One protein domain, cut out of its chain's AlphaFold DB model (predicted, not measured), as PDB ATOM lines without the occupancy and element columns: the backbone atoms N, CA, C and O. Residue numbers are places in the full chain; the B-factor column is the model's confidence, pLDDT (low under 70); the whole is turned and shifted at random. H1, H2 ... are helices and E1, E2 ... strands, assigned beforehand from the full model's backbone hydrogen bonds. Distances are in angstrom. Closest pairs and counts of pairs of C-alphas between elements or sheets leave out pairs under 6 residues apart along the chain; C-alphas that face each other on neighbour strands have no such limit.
ATOM      1  N   TYR A 159       6.830 -20.046  30.406       68.50
ATOM      2  CA  TYR A 159       5.500 -20.408  29.920       68.50
ATOM      3  C   TYR A 159       5.123 -19.591  28.673       68.50
ATOM      4  O   TYR A 159       4.794 -20.164  27.640       68.50
ATOM      5  N   VAL A 160       5.260 -18.262  28.718       68.31
ATOM      6  CA  VAL A 160       4.973 -17.372  27.578       68.31
ATOM      7  C   VAL A 160       5.886 -17.678  26.387       68.31
ATOM      8  O   VAL A 160       5.405 -17.811  25.265       68.31
ATOM      9  N   MET A 161       7.188 -17.877  26.619       68.69
ATOM     10  CA  MET A 161       8.135 -18.254  25.561       68.69
ATOM     11  C   MET A 161       7.821 -19.635  24.957       68.69
ATOM     12  O   MET A 161       8.040 -19.842  23.766       68.69
ATOM     13  N   ALA A 162       7.275 -20.572  25.740       62.78
ATOM     14  CA  ALA A 162       6.809 -21.866  25.244       62.78
ATOM     15  C   ALA A 162       5.533 -21.754  24.392       62.78
ATOM     16  O   ALA A 162       5.466 -22.350  23.316       62.78
ATOM     17  N   GLU A 163       4.555 -20.964  24.841       68.06
ATOM     18  CA  GLU A 163       3.315 -20.689  24.105       68.06
ATOM     19  C   GLU A 163       3.628 -20.004  22.757       68.06
ATOM     20  O   GLU A 163       3.087 -20.384  21.721       68.06
ATOM     21  N   MET A 164       4.595 -19.076  22.731       70.38
ATOM     22  CA  MET A 164       5.109 -18.461  21.496       70.38
ATOM     23  C   MET A 164       5.866 -19.453  20.593       70.38
ATOM     24  O   MET A 164       5.726 -19.406  19.370       70.38
ATOM     25  N   ALA A 165       6.664 -20.362  21.164       77.38
ATOM     26  CA  ALA A 165       7.477 -21.306  20.393       77.38
ATOM     27  C   ALA A 165       6.667 -22.447  19.753       77.38
ATOM     28  O   ALA A 165       6.997 -22.868  18.641       77.38
ATOM     29  N   PHE A 166       5.619 -22.939  20.430       86.50
ATOM     30  CA  PHE A 166       4.800 -24.068  19.962       86.50
ATOM     31  C   PHE A 166       3.373 -23.701  19.522       86.50
ATOM     32  O   PHE A 166       2.718 -24.521  18.872       86.50
ATOM     33  N   GLY A 167       2.901 -22.482  19.794       81.19
ATOM     34  CA  GLY A 167       1.644 -21.945  19.269       81.19
ATOM     35  C   GLY A 167       1.698 -21.593  17.775       81.19
ATOM     36  O   GLY A 167       2.748 -21.655  17.132       81.19
ATOM     37  N   GLY A 168       0.551 -21.217  17.206       84.75
ATOM     38  CA  GLY A 168       0.392 -20.940  15.769       84.75
ATOM     39  C   GLY A 168       0.251 -22.203  14.903       84.75
ATOM     40  O   GLY A 168       0.173 -23.319  15.415       84.75
ATOM     41  N   LYS A 169       0.203 -22.028  13.575       89.44
ATOM     42  CA  LYS A 169       0.040 -23.139  12.619       89.44
ATOM     43  C   LYS A 169       1.302 -24.015  12.554       89.44
ATOM     44  O   LYS A 169       2.422 -23.531  12.708       89.44
ATOM     45  N   TRP A 170       1.106 -25.306  12.320       93.69
ATOM     46  CA  TRP A 170       2.159 -26.293  12.081       93.69
ATOM     47  C   TRP A 170       1.948 -26.935  10.700       93.69
ATOM     48  O   TRP A 170       0.809 -26.944  10.224       93.69
ATOM     49  N   PRO A 171       3.001 -27.457  10.041       93.56
ATOM     50  CA  PRO A 171       2.813 -28.342   8.897       93.56
ATOM     51  C   PRO A 171       2.058 -29.594   9.359       93.56
ATOM     52  O   PRO A 171       2.286 -30.079  10.467       93.56
ATOM     53  N   GLU A 172       1.156 -30.116   8.538       90.69
ATOM     54  CA  GLU A 172       0.286 -31.236   8.905       90.69
ATOM     55  C   GLU A 172       0.433 -32.338   7.843       90.69
ATOM     56  O   GLU A 172      -0.052 -32.164   6.724       90.69
ATOM     57  N   PRO A 173       1.190 -33.418   8.124       91.25
ATOM     58  CA  PRO A 173       1.383 -34.505   7.169       91.25
ATOM     59  C   PRO A 173       0.104 -35.333   7.024       91.25
ATOM     60  O   PRO A 173      -0.531 -35.676   8.024       91.25
ATOM     61  N   GLU A 174      -0.242 -35.729   5.797       87.88
ATOM     62  CA  GLU A 174      -1.329 -36.689   5.586       87.88
ATOM     63  C   GLU A 174      -0.951 -38.067   6.171       87.88
ATOM     64  O   GLU A 174       0.105 -38.608   5.824       87.88
ATOM     65  N   PRO A 175      -1.791 -38.675   7.032       85.94
ATOM     66  CA  PRO A 175      -1.538 -40.019   7.536       85.94
ATOM     67  C   PRO A 175      -1.689 -41.063   6.408       85.94
ATOM     68  O   PRO A 175      -2.591 -40.945   5.569       85.94
ATOM     69  N   PRO A 176      -0.858 -42.124   6.371       85.88
ATOM     70  CA  PRO A 176      -0.913 -43.135   5.322       85.88
ATOM     71  C   PRO A 176      -2.244 -43.887   5.312       85.88
ATOM     72  O   PRO A 176      -2.716 -44.369   6.340       85.88
ATOM     73  N   LYS A 177      -2.798 -44.105   4.116       83.50
ATOM     74  CA  LYS A 177      -4.004 -44.924   3.888       83.50
ATOM     75  C   LYS A 177      -3.662 -46.426   3.934       83.50
ATOM     76  O   LYS A 177      -3.894 -47.161   2.979       83.50
ATOM     77  N   SER A 178      -3.052 -46.864   5.039       81.75
ATOM     78  CA  SER A 178      -2.540 -48.219   5.279       81.75
ATOM     79  C   SER A 178      -3.286 -48.903   6.423       81.75
ATOM     80  O   SER A 178      -3.560 -48.281   7.444       81.75
ATOM     81  N   LYS A 179      -3.532 -50.216   6.307       80.69
ATOM     82  CA  LYS A 179      -4.094 -51.037   7.400       80.69
ATOM     83  C   LYS A 179      -3.168 -51.166   8.616       80.69
ATOM     84  O   LYS A 179      -3.627 -51.580   9.671       80.69
ATOM     85  N   LEU A 180      -1.883 -50.846   8.455       81.62
ATOM     86  CA  LEU A 180      -0.889 -50.852   9.531       81.62
ATOM     87  C   LEU A 180      -0.837 -49.516  10.297       81.62
ATOM     88  O   LEU A 180      -0.155 -49.425  11.312       81.62
ATOM     89  N   TRP A 181      -1.537 -48.478   9.824       87.94
ATOM     90  CA  TRP A 181      -1.599 -47.189  10.507       87.94
ATOM     91  C   TRP A 181      -2.800 -47.138  11.455       87.94
ATOM     92  O   TRP A 181      -3.952 -47.183  11.021       87.94
ATOM     93  N   VAL A 182      -2.544 -47.013  12.757       89.75
ATOM     94  CA  VAL A 182      -3.581 -47.039  13.792       89.75
ATOM     95  C   VAL A 182      -3.813 -45.617  14.295       89.75
ATOM     96  O   VAL A 182      -3.097 -45.118  15.160       89.75
ATOM     97  N   ALA A 183      -4.846 -44.952  13.768       85.94
ATOM     98  CA  ALA A 183      -5.160 -43.556  14.102       85.94
ATOM     99  C   ALA A 183      -5.366 -43.307  15.614       85.94
ATOM    100  O   ALA A 183      -5.007 -42.246  16.114       85.94
ATOM    101  N   ALA A 184      -5.895 -44.294  16.349       86.94
ATOM    102  CA  ALA A 184      -6.064 -44.231  17.805       86.94
ATOM    103  C   ALA A 184      -4.747 -44.407  18.593       86.94
ATOM    104  O   ALA A 184      -4.635 -43.915  19.710       86.94
ATOM    105  N   GLU A 185      -3.747 -45.064  18.002       92.19
ATOM    106  CA  GLU A 185      -2.386 -45.230  18.536       92.19
ATOM    107  C   GLU A 185      -1.414 -44.372  17.704       92.19
ATOM    108  O   GLU A 185      -0.373 -44.843  17.246       92.19
ATOM    109  N   THR A 186      -1.791 -43.121  17.412       93.69
ATOM    110  CA  THR A 186      -0.939 -42.149  16.708       93.69
ATOM    111  C   THR A 186      -0.474 -41.061  17.671       93.69
ATOM    112  O   THR A 186      -1.292 -40.412  18.323       93.69
ATOM    113  N   VAL A 187       0.839 -40.829  17.728       95.69
ATOM    114  CA  VAL A 187       1.464 -39.758  18.519       95.69
ATOM    115  C   VAL A 187       2.123 -38.729  17.601       95.69
ATOM    116  O   VAL A 187       2.806 -39.076  16.640       95.69
ATOM    117  N   THR A 188       1.913 -37.451  17.916       96.12
ATOM    118  CA  THR A 188       2.327 -36.291  17.121       96.12
ATOM    119  C   THR A 188       3.477 -35.561  17.804       96.12
ATOM    120  O   THR A 188       3.277 -34.842  18.786       96.12
ATOM    121  N   LEU A 189       4.685 -35.684  17.259       96.62
ATOM    122  CA  LEU A 189       5.824 -34.850  17.636       96.62
ATOM    123  C   LEU A 189       5.733 -33.498  16.919       96.62
ATOM    124  O   LEU A 189       5.597 -33.446  15.697       96.62
ATOM    125  N   ARG A 190       5.864 -32.403  17.671       96.25
ATOM    126  CA  ARG A 190       6.054 -31.036  17.165       96.25
ATOM    127  C   ARG A 190       7.458 -30.572  17.525       96.25
ATOM    128  O   ARG A 190       7.759 -30.368  18.699       96.25
ATOM    129  N   ILE A 191       8.314 -30.426  16.523       95.94
ATOM    130  CA  ILE A 191       9.754 -30.211  16.676       95.94
ATOM    131  C   ILE A 191      10.138 -28.816  16.160       95.94
ATOM    132  O   ILE A 191       9.849 -28.463  15.015       95.94
ATOM    133  N   ARG A 192      10.796 -28.017  17.007       94.50
ATOM    134  CA  ARG A 192      11.469 -26.756  16.631       94.50
ATOM    135  C   ARG A 192      12.961 -27.003  16.398       94.50
ATOM    136  O   ARG A 192      13.527 -27.861  17.068       94.50
ATOM    137  N   GLY A 193      13.592 -26.231  15.510       90.44
ATOM    138  CA  GLY A 193      15.027 -26.346  15.195       90.44
ATOM    139  C   GLY A 193      15.337 -27.050  13.869       90.44
ATOM    140  O   GLY A 193      16.499 -27.239  13.526       90.44
ATOM    141  N   ALA A 194      14.311 -27.413  13.093       90.69
ATOM    142  CA  ALA A 194      14.459 -27.816  11.695       90.69
ATOM    143  C   ALA A 194      14.586 -26.561  10.807       90.69
ATOM    144  O   ALA A 194      13.747 -26.326   9.946       90.69
ATOM    145  N   ASP A 195      15.538 -25.674  11.094       89.56
ATOM    146  CA  ASP A 195      15.523 -24.300  10.559       89.56
ATOM    147  C   ASP A 195      16.017 -24.193   9.101       89.56
ATOM    148  O   ASP A 195      15.727 -23.212   8.419       89.56
ATOM    149  N   ASP A 196      16.674 -25.239   8.593       89.88
ATOM    150  CA  ASP A 196      17.042 -25.425   7.189       89.88
ATOM    151  C   ASP A 196      16.873 -26.897   6.749       89.88
ATOM    152  O   ASP A 196      16.523 -27.770   7.550       89.88
ATOM    153  N   VAL A 197      17.115 -27.179   5.462       88.75
ATOM    154  CA  VAL A 197      16.975 -28.526   4.875       88.75
ATOM    155  C   VAL A 197      17.933 -29.540   5.511       88.75
ATOM    156  O   VAL A 197      17.531 -30.674   5.748       88.75
ATOM    157  N   ALA A 198      19.175 -29.162   5.829       88.25
ATOM    158  CA  ALA A 198      20.152 -30.082   6.409       88.25
ATOM    159  C   ALA A 198      19.800 -30.431   7.865       88.25
ATOM    160  O   ALA A 198      19.932 -31.587   8.270       88.25
ATOM    161  N   ALA A 199      19.285 -29.463   8.629       90.06
ATOM    162  CA  ALA A 199      18.712 -29.702   9.950       90.06
ATOM    163  C   ALA A 199      17.469 -30.609   9.870       90.06
ATOM    164  O   ALA A 199      17.348 -31.563  10.641       90.06
ATOM    165  N   ALA A 200      16.569 -30.364   8.911       91.44
ATOM    166  CA  ALA A 200      15.387 -31.197   8.693       91.44
ATOM    167  C   ALA A 200      15.754 -32.643   8.295       91.44
ATOM    168  O   ALA A 200      15.204 -33.590   8.864       91.44
ATOM    169  N   GLU A 201      16.712 -32.847   7.385       89.81
ATOM    170  CA  GLU A 201      17.200 -34.185   7.024       89.81
ATOM    171  C   GLU A 201      17.865 -34.894   8.215       89.81
ATOM    172  O   GLU A 201      17.560 -36.058   8.474       89.81
ATOM    173  N   ALA A 202      18.716 -34.204   8.986       89.50
ATOM    174  CA  ALA A 202      19.399 -34.788  10.143       89.50
ATOM    175  C   ALA A 202      18.427 -35.210  11.262       89.50
ATOM    176  O   ALA A 202      18.596 -36.278  11.858       89.50
ATOM    177  N   ILE A 203      17.381 -34.413  11.522       92.62
ATOM    178  CA  ILE A 203      16.300 -34.778  12.453       92.62
ATOM    179  C   ILE A 203      15.542 -36.000  11.912       92.62
ATOM    180  O   ILE A 203      15.326 -36.964  12.647       92.62
ATOM    181  N   SER A 204      15.186 -35.994  10.624       90.44
ATOM    182  CA  SER A 204      14.414 -37.073   9.987       90.44
ATOM    183  C   SER A 204      15.162 -38.410   9.978       90.44
ATOM    184  O   SER A 204      14.567 -39.444  10.277       90.44
ATOM    185  N   GLU A 205      16.471 -38.407   9.698       87.56
ATOM    186  CA  GLU A 205      17.317 -39.610   9.723       87.56
ATOM    187  C   GLU A 205      17.294 -40.284  11.102       87.56
ATOM    188  O   GLU A 205      17.103 -41.498  11.217       87.56
ATOM    189  N   ARG A 206      17.448 -39.478  12.154       88.44
ATOM    190  CA  ARG A 206      17.580 -39.939  13.538       88.44
ATOM    191  C   ARG A 206      16.234 -40.353  14.149       88.44
ATOM    192  O   ARG A 206      16.185 -41.315  14.913       88.44
ATOM    193  N   LEU A 207      15.135 -39.716  13.731       90.56
ATOM    194  CA  LEU A 207      13.770 -40.197  13.985       90.56
ATOM    195  C   LEU A 207      13.477 -41.529  13.281       90.56
ATOM    196  O   LEU A 207      12.784 -42.367  13.852       90.56
ATOM    197  N   PHE A 208      14.017 -41.748  12.078       87.50
ATOM    198  CA  PHE A 208      13.863 -43.017  11.365       87.50
ATOM    199  C   PHE A 208      14.592 -44.167  12.077       87.50
ATOM    200  O   PHE A 208      14.033 -45.253  12.196       87.50
ATOM    201  N   ASP A 209      15.797 -43.940  12.614       83.56
ATOM    202  CA  ASP A 209      16.484 -44.949  13.441       83.56
ATOM    203  C   ASP A 209      15.731 -45.272  14.741       83.56
ATOM    204  O   ASP A 209      15.732 -46.418  15.186       83.56
ATOM    205  N   MET A 210      15.059 -44.282  15.334       86.81
ATOM    206  CA  MET A 210      14.223 -44.457  16.527       86.81
ATOM    207  C   MET A 210      12.896 -45.182  16.231       86.81
ATOM    208  O   MET A 210      12.313 -45.789  17.129       86.81
ATOM    209  N   ALA A 211      12.394 -45.134  14.994       85.75
ATOM    210  CA  ALA A 211      11.081 -45.678  14.644       85.75
ATOM    211  C   ALA A 211      10.966 -47.192  14.886       85.75
ATOM    212  O   ALA A 211       9.928 -47.644  15.368       85.75
ATOM    213  N   ALA A 212      12.046 -47.939  14.635       79.88
ATOM    214  CA  ALA A 212      12.109 -49.400  14.712       79.88
ATOM    215  C   ALA A 212      11.070 -50.094  13.806       79.88
ATOM    216  O   ALA A 212      11.254 -50.133  12.590       79.88
ATOM    217  N   ASP A 213      10.005 -50.650  14.381       80.00
ATOM    218  CA  ASP A 213       8.879 -51.297  13.695       80.00
ATOM    219  C   ASP A 213       7.700 -50.343  13.417       80.00
ATOM    220  O   ASP A 213       6.786 -50.681  12.663       80.00
ATOM    221  N   ARG A 214       7.725 -49.135  13.993       88.94
ATOM    222  CA  ARG A 214       6.663 -48.128  13.871       88.94
ATOM    223  C   ARG A 214       6.744 -47.396  12.534       88.94
ATOM    224  O   ARG A 214       7.819 -47.039  12.055       88.94
ATOM    225  N   HIS A 215       5.588 -47.088  11.959       88.06
ATOM    226  CA  HIS A 215       5.496 -46.176  10.826       88.06
ATOM    227  C   HIS A 215       5.650 -44.727  11.291       88.06
ATOM    228  O   HIS A 215       5.138 -44.345  12.345       88.06
ATOM    229  N   LEU A 216       6.309 -43.909  10.467       90.62
ATOM    230  CA  LEU A 216       6.434 -42.470  10.680       90.62
ATOM    231  C   LEU A 216       6.079 -41.691   9.408       90.62
ATOM    232  O   LEU A 216       6.350 -42.161   8.303       90.62
ATOM    233  N   VAL A 217       5.525 -40.486   9.561       92.25
ATOM    234  CA  VAL A 217       5.397 -39.504   8.466       92.25
ATOM    235  C   VAL A 217       5.802 -38.119   8.955       92.25
ATOM    236  O   VAL A 217       5.287 -37.638   9.963       92.25
ATOM    237  N   THR A 218       6.709 -37.474   8.224       93.25
ATOM    238  CA  THR A 218       7.215 -36.117   8.474       93.25
ATOM    239  C   THR A 218       6.571 -35.097   7.534       93.25
ATOM    240  O   THR A 218       6.539 -35.322   6.325       93.25
ATOM    241  N   ALA A 219       6.191 -33.925   8.044       94.75
ATOM    242  CA  ALA A 219       6.071 -32.705   7.242       94.75
ATOM    243  C   ALA A 219       6.812 -31.547   7.921       94.75
ATOM    244  O   ALA A 219       6.886 -31.473   9.148       94.75
ATOM    245  N   TRP A 220       7.364 -30.640   7.118       94.31
ATOM    246  CA  TRP A 220       8.254 -29.576   7.573       94.31
ATOM    247  C   TRP A 220       8.024 -28.277   6.788       94.31
ATOM    248  O   TRP A 220       7.824 -28.319   5.577       94.31
ATOM    249  N   ALA A 221       8.049 -27.145   7.497       92.94
ATOM    250  CA  ALA A 221       8.056 -25.779   6.967       92.94
ATOM    251  C   ALA A 221       8.521 -24.800   8.069       92.94
ATOM    252  O   ALA A 221       8.318 -25.073   9.248       92.94
ATOM    253  N   ASP A 222       9.101 -23.649   7.720       89.81
ATOM    254  CA  ASP A 222       9.294 -22.492   8.625       89.81
ATOM    255  C   ASP A 222       9.965 -22.791   9.995       89.81
ATOM    256  O   ASP A 222       9.566 -22.288  11.054       89.81
ATOM    257  N   GLY A 223      10.984 -23.660  10.015       89.75
ATOM    258  CA  GLY A 223      11.663 -24.081  11.253       89.75
ATOM    259  C   GLY A 223      10.847 -25.029  12.144       89.75
ATOM    260  O   GLY A 223      11.157 -25.226  13.325       89.75
ATOM    261  N   ARG A 224       9.735 -25.557  11.629       94.19
ATOM    262  CA  ARG A 224       8.768 -26.411  12.325       94.19
ATOM    263  C   ARG A 224       8.660 -27.738  11.591       94.19
ATOM    264  O   ARG A 224       8.409 -27.771  10.392       94.19
ATOM    265  N   MET A 225       8.814 -28.839  12.314       96.12
ATOM    266  CA  MET A 225       8.570 -30.180  11.793       96.12
ATOM    267  C   MET A 225       7.501 -30.874  12.633       96.12
ATOM    268  O   MET A 225       7.611 -30.937  13.856       96.12
ATOM    269  N   THR A 226       6.485 -31.412  11.969       96.62
ATOM    270  CA  THR A 226       5.491 -32.297  12.576       96.62
ATOM    271  C   THR A 226       5.786 -33.716  12.131       96.62
ATOM    272  O   THR A 226       5.929 -33.967  10.933       96.62
ATOM    273  N   VAL A 227       5.863 -34.646  13.080       96.06
ATOM    274  CA  VAL A 227       6.091 -36.065  12.788       96.06
ATOM    275  C   VAL A 227       5.045 -36.901  13.495       96.06
ATOM    276  O   VAL A 227       4.920 -36.843  14.716       96.06
ATOM    277  N   LEU A 228       4.290 -37.673  12.724       95.06
ATOM    278  CA  LEU A 228       3.350 -38.650  13.256       95.06
ATOM    279  C   LEU A 228       4.059 -39.997  13.383       95.06
ATOM    280  O   LEU A 228       4.735 -40.403  12.441       95.06
ATOM    281  N   PHE A 229       3.868 -40.690  14.503       94.25
ATOM    282  CA  PHE A 229       4.305 -42.071  14.728       94.25
ATOM    283  C   PHE A 229       3.103 -42.962  15.040       94.25
ATOM    284  O   PHE A 229       2.257 -42.579  15.849       94.25
ATOM    285  N   SER A 230       3.043 -44.155  14.443       92.81
ATOM    286  CA  SER A 230       2.019 -45.167  14.734       92.81
ATOM    287  C   SER A 230       2.541 -46.590  14.456       92.81
ATOM    288  O   SER A 230       3.205 -46.784  13.436       92.81
ATOM    289  N   PRO A 231       2.246 -47.599  15.299       92.81
ATOM    290  CA  PRO A 231       1.514 -47.514  16.564       92.81
ATOM    291  C   PRO A 231       2.374 -46.985  17.727       92.81
ATOM    292  O   PRO A 231       3.535 -47.357  17.886       92.81
ATOM    293  N   VAL A 232       1.787 -46.146  18.582       93.38
ATOM    294  CA  VAL A 232       2.347 -45.727  19.877       93.38
ATOM    295  C   VAL A 232       1.231 -45.736  20.924       93.38
ATOM    296  O   VAL A 232       0.260 -44.992  20.806       93.38
ATOM    297  N   LYS A 233       1.376 -46.580  21.954       90.94
ATOM    298  CA  LYS A 233       0.351 -46.808  22.994       90.94
ATOM    299  C   LYS A 233       0.470 -45.895  24.213       90.94
ATOM    300  O   LYS A 233      -0.531 -45.603  24.855       90.94
ATOM    301  N   ASP A 234       1.685 -45.456  24.526       93.19
ATOM    302  CA  ASP A 234       1.989 -44.589  25.664       93.19
ATOM    303  C   ASP A 234       2.922 -43.462  25.196       93.19
ATOM    304  O   ASP A 234       4.071 -43.695  24.810       93.19
ATOM    305  N   ALA A 235       2.405 -42.232  25.212       93.50
ATOM    306  CA  ALA A 235       3.141 -41.039  24.807       93.50
ATOM    307  C   ALA A 235       4.176 -40.586  25.856       93.50
ATOM    308  O   ALA A 235       5.174 -39.971  25.488       93.50
ATOM    309  N   GLU A 236       3.992 -40.901  27.143       94.00
ATOM    310  CA  GLU A 236       4.963 -40.591  28.198       94.00
ATOM    311  C   GLU A 236       6.106 -41.608  28.255       94.00
ATOM    312  O   GLU A 236       7.223 -41.254  28.644       94.00
ATOM    313  N   ALA A 237       5.861 -42.869  27.898       93.69
ATOM    314  CA  ALA A 237       6.924 -43.836  27.634       93.69
ATOM    315  C   ALA A 237       7.710 -43.431  26.382       93.69
ATOM    316  O   ALA A 237       8.918 -43.214  26.470       93.69
ATOM    317  N   PHE A 238       7.021 -43.212  25.256       93.88
ATOM    318  CA  PHE A 238       7.662 -42.855  23.989       93.88
ATOM    319  C   PHE A 238       8.450 -41.537  24.064       93.88
ATOM    320  O   PHE A 238       9.537 -41.439  23.501       93.88
ATOM    321  N   ALA A 239       7.989 -40.547  24.840       94.19
ATOM    322  CA  ALA A 239       8.742 -39.315  25.085       94.19
ATOM    323  C   ALA A 239      10.149 -39.546  25.677       94.19
ATOM    324  O   ALA A 239      11.029 -38.709  25.488       94.19
ATOM    325  N   LYS A 240      10.385 -40.668  26.370       94.06
ATOM    326  CA  LYS A 240      11.694 -41.033  26.945       94.06
ATOM    327  C   LYS A 240      12.625 -41.698  25.920       94.06
ATOM    328  O   LYS A 240      13.826 -41.762  26.158       94.06
ATOM    329  N   GLU A 241      12.092 -42.159  24.787       92.12
ATOM    330  CA  GLU A 241      12.863 -42.697  23.656       92.12
ATOM    331  C   GLU A 241      13.387 -41.587  22.724       92.12
ATOM    332  O   GLU A 241      14.349 -41.805  21.985       92.12
ATOM    333  N   ILE A 242      12.777 -40.392  22.764       92.12
ATOM    334  CA  ILE A 242      13.087 -39.268  21.867       92.12
ATOM    335  C   ILE A 242      14.539 -38.818  22.033       92.12
ATOM    336  O   ILE A 242      14.916 -38.168  23.005       92.12
ATOM    337  N   ASN A 243      15.344 -39.123  21.016       89.81
ATOM    338  CA  ASN A 243      16.790 -38.916  21.019       89.81
ATOM    339  C   ASN A 243      17.260 -37.754  20.118       89.81
ATOM    340  O   ASN A 243      18.467 -37.553  19.985       89.81
ATOM    341  N   VAL A 244      16.349 -37.013  19.471       92.06
ATOM    342  CA  VAL A 244      16.671 -35.902  18.539       92.06
ATOM    343  C   VAL A 244      16.779 -34.528  19.200       92.06
ATOM    344  O   VAL A 244      17.132 -33.551  18.542       92.06
ATOM    345  N   GLY A 245      16.458 -34.433  20.486       92.69
ATOM    346  CA  GLY A 245      16.514 -33.184  21.223       92.69
ATOM    347  C   GLY A 245      15.781 -33.249  22.552       92.69
ATOM    348  O   GLY A 245      15.347 -34.306  23.008       92.69
ATOM    349  N   ARG A 246      15.611 -32.086  23.176       92.94
ATOM    350  CA  ARG A 246      14.976 -31.959  24.484       92.94
ATOM    351  C   ARG A 246      13.457 -31.927  24.360       92.94
ATOM    352  O   ARG A 246      12.890 -30.949  23.865       92.94
ATOM    353  N   VAL A 247      12.794 -32.952  24.894       94.12
ATOM    354  CA  VAL A 247      11.345 -32.910  25.139       94.12
ATOM    355  C   VAL A 247      11.028 -31.730  26.056       94.12
ATOM    356  O   VAL A 247      11.635 -31.545  27.112       94.12
ATOM    357  N   HIS A 248      10.088 -30.902  25.617       92.56
ATOM    358  CA  HIS A 248       9.652 -29.700  26.308       92.56
ATOM    359  C   HIS A 248       8.351 -29.928  27.090       92.56
ATOM    360  O   HIS A 248       8.232 -29.460  28.220       92.56
ATOM    361  N   SER A 249       7.386 -30.640  26.502       92.50
ATOM    362  CA  SER A 249       6.171 -31.093  27.187       92.50
ATOM    363  C   SER A 249       5.508 -32.257  26.447       92.50
ATOM    364  O   SER A 249       5.674 -32.409  25.237       92.50
ATOM    365  N   VAL A 250       4.736 -33.050  27.190       94.12
ATOM    366  CA  VAL A 250       3.801 -34.062  26.682       94.12
ATOM    367  C   VAL A 250       2.393 -33.597  27.061       94.12
ATOM    368  O   VAL A 250       2.171 -33.173  28.195       94.12
ATOM    369  N   LYS A 251       1.453 -33.610  26.113       92.75
ATOM    370  CA  LYS A 251       0.048 -33.217  26.304       92.75
ATOM    371  C   LYS A 251      -0.842 -34.201  25.539       92.75
ATOM    372  O   LYS A 251      -1.102 -34.017  24.350       92.75
ATOM    373  N   GLY A 252      -1.282 -35.267  26.211       92.38
ATOM    374  CA  GLY A 252      -1.974 -36.381  25.557       92.38
ATOM    375  C   GLY A 252      -1.081 -37.022  24.491       92.38
ATOM    376  O   GLY A 252       0.078 -37.326  24.758       92.38
ATOM    377  N   THR A 253      -1.588 -37.168  23.266       93.50
ATOM    378  CA  THR A 253      -0.829 -37.697  22.120       93.50
ATOM    379  C   THR A 253       0.101 -36.678  21.446       93.50
ATOM    380  O   THR A 253       0.722 -37.012  20.441       93.50
ATOM    381  N   VAL A 254       0.229 -35.444  21.954       94.94
ATOM    382  CA  VAL A 254       1.126 -34.421  21.383       94.94
ATOM    383  C   VAL A 254       2.378 -34.254  22.243       94.94
ATOM    384  O   VAL A 254       2.283 -33.967  23.436       94.94
ATOM    385  N   ILE A 255       3.556 -34.373  21.629       96.00
ATOM    386  CA  ILE A 255       4.856 -34.180  22.282       96.00
ATOM    387  C   ILE A 255       5.575 -32.997  21.625       96.00
ATOM    388  O   ILE A 255       5.867 -33.020  20.431       96.00
ATOM    389  N   CYS A 256       5.891 -31.964  22.401       95.75
ATOM    390  CA  CYS A 256       6.650 -30.805  21.933       95.75
ATOM    391  C   CYS A 256       8.143 -30.995  22.229       95.75
ATOM    392  O   CYS A 256       8.512 -31.303  23.363       95.75
ATOM    393  N   VAL A 257       9.006 -30.779  21.234       95.94
ATOM    394  CA  VAL A 257      10.458 -31.024  21.296       95.94
ATOM    395  C   VAL A 257      11.221 -29.820  20.736       95.94
ATOM    396  O   VAL A 257      10.854 -29.270  19.697       95.94
ATOM    397  N   TYR A 258      12.311 -29.423  21.390       94.06
ATOM    398  CA  TYR A 258      13.356 -28.616  20.753       94.06
ATOM    399  C   TYR A 258      14.447 -29.566  20.270       94.06
ATOM    400  O   TYR A 258      15.032 -30.264  21.098       94.06
ATOM    401  N   ALA A 259      14.706 -29.620  18.964       93.50
ATOM    402  CA  ALA A 259      15.826 -30.382  18.425       93.50
ATOM    403  C   ALA A 259      17.150 -29.853  18.997       93.50
ATOM    404  O   ALA A 259      17.321 -28.643  19.176       93.50
ATOM    405  N   ASP A 260      18.091 -30.756  19.270       91.94
ATOM    406  CA  ASP A 260      19.475 -30.347  19.499       91.94
ATOM    407  C   ASP A 260      20.106 -29.923  18.162       91.94
ATOM    408  O   ASP A 260      19.642 -30.308  17.085       91.94
ATOM    409  N   LYS A 261      21.192 -29.141  18.206       87.12
ATOM    410  CA  LYS A 261      21.933 -28.790  16.988       87.12
ATOM    411  C   LYS A 261      22.700 -30.014  16.477       87.12
ATOM    412  O   LYS A 261      23.836 -30.251  16.879       87.12
ATOM    413  N   LEU A 262      22.053 -30.786  15.609       82.62
ATOM    414  CA  LEU A 262      22.640 -31.950  14.953       82.62
ATOM    415  C   LEU A 262      23.729 -31.539  13.950       82.62
ATOM    416  O   LEU A 262      23.728 -30.431  13.409       82.62
ATOM    417  N   GLU A 263      24.659 -32.455  13.693       79.94
ATOM    418  CA  GLU A 263      25.626 -32.325  12.604       79.94
ATOM    419  C   GLU A 263      24.914 -32.457  11.251       79.94
ATOM    420  O   GLU A 263      24.043 -33.314  11.082       79.94
ATOM    421  N   ALA A 264      25.298 -31.624  10.281       79.50
ATOM    422  CA  ALA A 264      24.782 -31.721   8.919       79.50
ATOM    423  C   ALA A 264      25.164 -33.074   8.294       79.50
ATOM    424  O   ALA A 264      26.293 -33.547   8.460       79.50
ATOM    425  N   LEU A 265      24.234 -33.695   7.566       84.69
ATOM    426  CA  LEU A 265      24.485 -34.992   6.941       84.69
ATOM    427  C   LEU A 265      25.566 -34.889   5.847       84.69
ATOM    428  O   LEU A 265      25.631 -33.885   5.132       84.69
ATOM    429  N   PRO A 266      26.404 -35.928   5.668       86.31
ATOM    430  CA  PRO A 266      27.389 -35.954   4.595       86.31
ATOM    431  C   PRO A 266      26.711 -35.916   3.218       86.31
ATOM    432  O   PRO A 266      25.876 -36.761   2.892       86.31
TER     433      PRO A 266
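Overview. This is residues 159 to 266 of the 457 residues of an uncharacterized protein of Frigoriglobus tundricola (UniProt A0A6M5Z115). A strongly twisted sheet of five strands has one long helix, H2, over one face, along strands E3 and E1, while two short helices, H1 and H3, only graze the sheet. A long link with no named element, residues 167 to 186, leads from H1 to E1; residues 171 to 178 run over the face of the sheet opposite H2, and the link then folds back near Lys 179 to reach E1. The printed part has 108 residues with three named helices and five named strands, in the order H1 E1 H2 E2 E3 H3 E4 E5. The sheet's order is E2 E3 E1 E5 E4, mixed, and the class is mixed, helices and strands. The whole is compact, with a radius of gyration of the C-alphas of 13.1 A and spans of 37 by 35 by 24 A.

Arrangement. H1, residues 159 to 166, only grazes the sheet with its residues 162 to 166; the closest C-alphas of H1 and E5, residues 254 to 259, are those of Phe 166 and Cys 256, 7.3 A apart. E1, residues 187 to 194, is parallel to E5, with N 190 and O 255 within hydrogen-bond range at 2.8 A. E3, residues 223 to 230, is the antiparallel neighbour of E1, with N 189 and O 227 at 2.8 A. H2, residues 197 to 211, is on the sheet in two layers, a helix on one face, at a height over the sheet of 7.8 A; it lies over E3 and E1, along the strands, at 18 degrees to E3 on the local plane. E2, residues 215 to 221, forms a hairpin with E3, with N 219 and O 226 at 2.9 A. H3, residues 235 to 238, only grazes the sheet. E4, residues 245 to 251, forms a hairpin with E5, with N 246 and O 258 at 2.8 A. E1, H2, E2 and E3, H3, E4 are split strand-helix-strand units, same-way strands with others between them in the sheet, and both crossovers are right-handed. Every O i to N i+4 pair is within hydrogen-bond range in H1 and H2; H3 is too short for such a pair.

Along the chain. H1 begins at C-alpha 159, (5.500, -20.408, 29.920). H2 measures 20.6 A, E2 20.9 A, E3 23.4 A and E1 18.9 A. E5 ends at C-alpha 259, (15.826, -30.382, 18.425).

Size, cuts and confidence. The two C-alphas farthest apart, those of Val 160 and Lys 179, are 40.3 A apart. The printed part has no cut. H1 to E1 is a long link of 20 residues. Mean pLDDT of the printed part is 89.1; residues 159 to 163 are under 70.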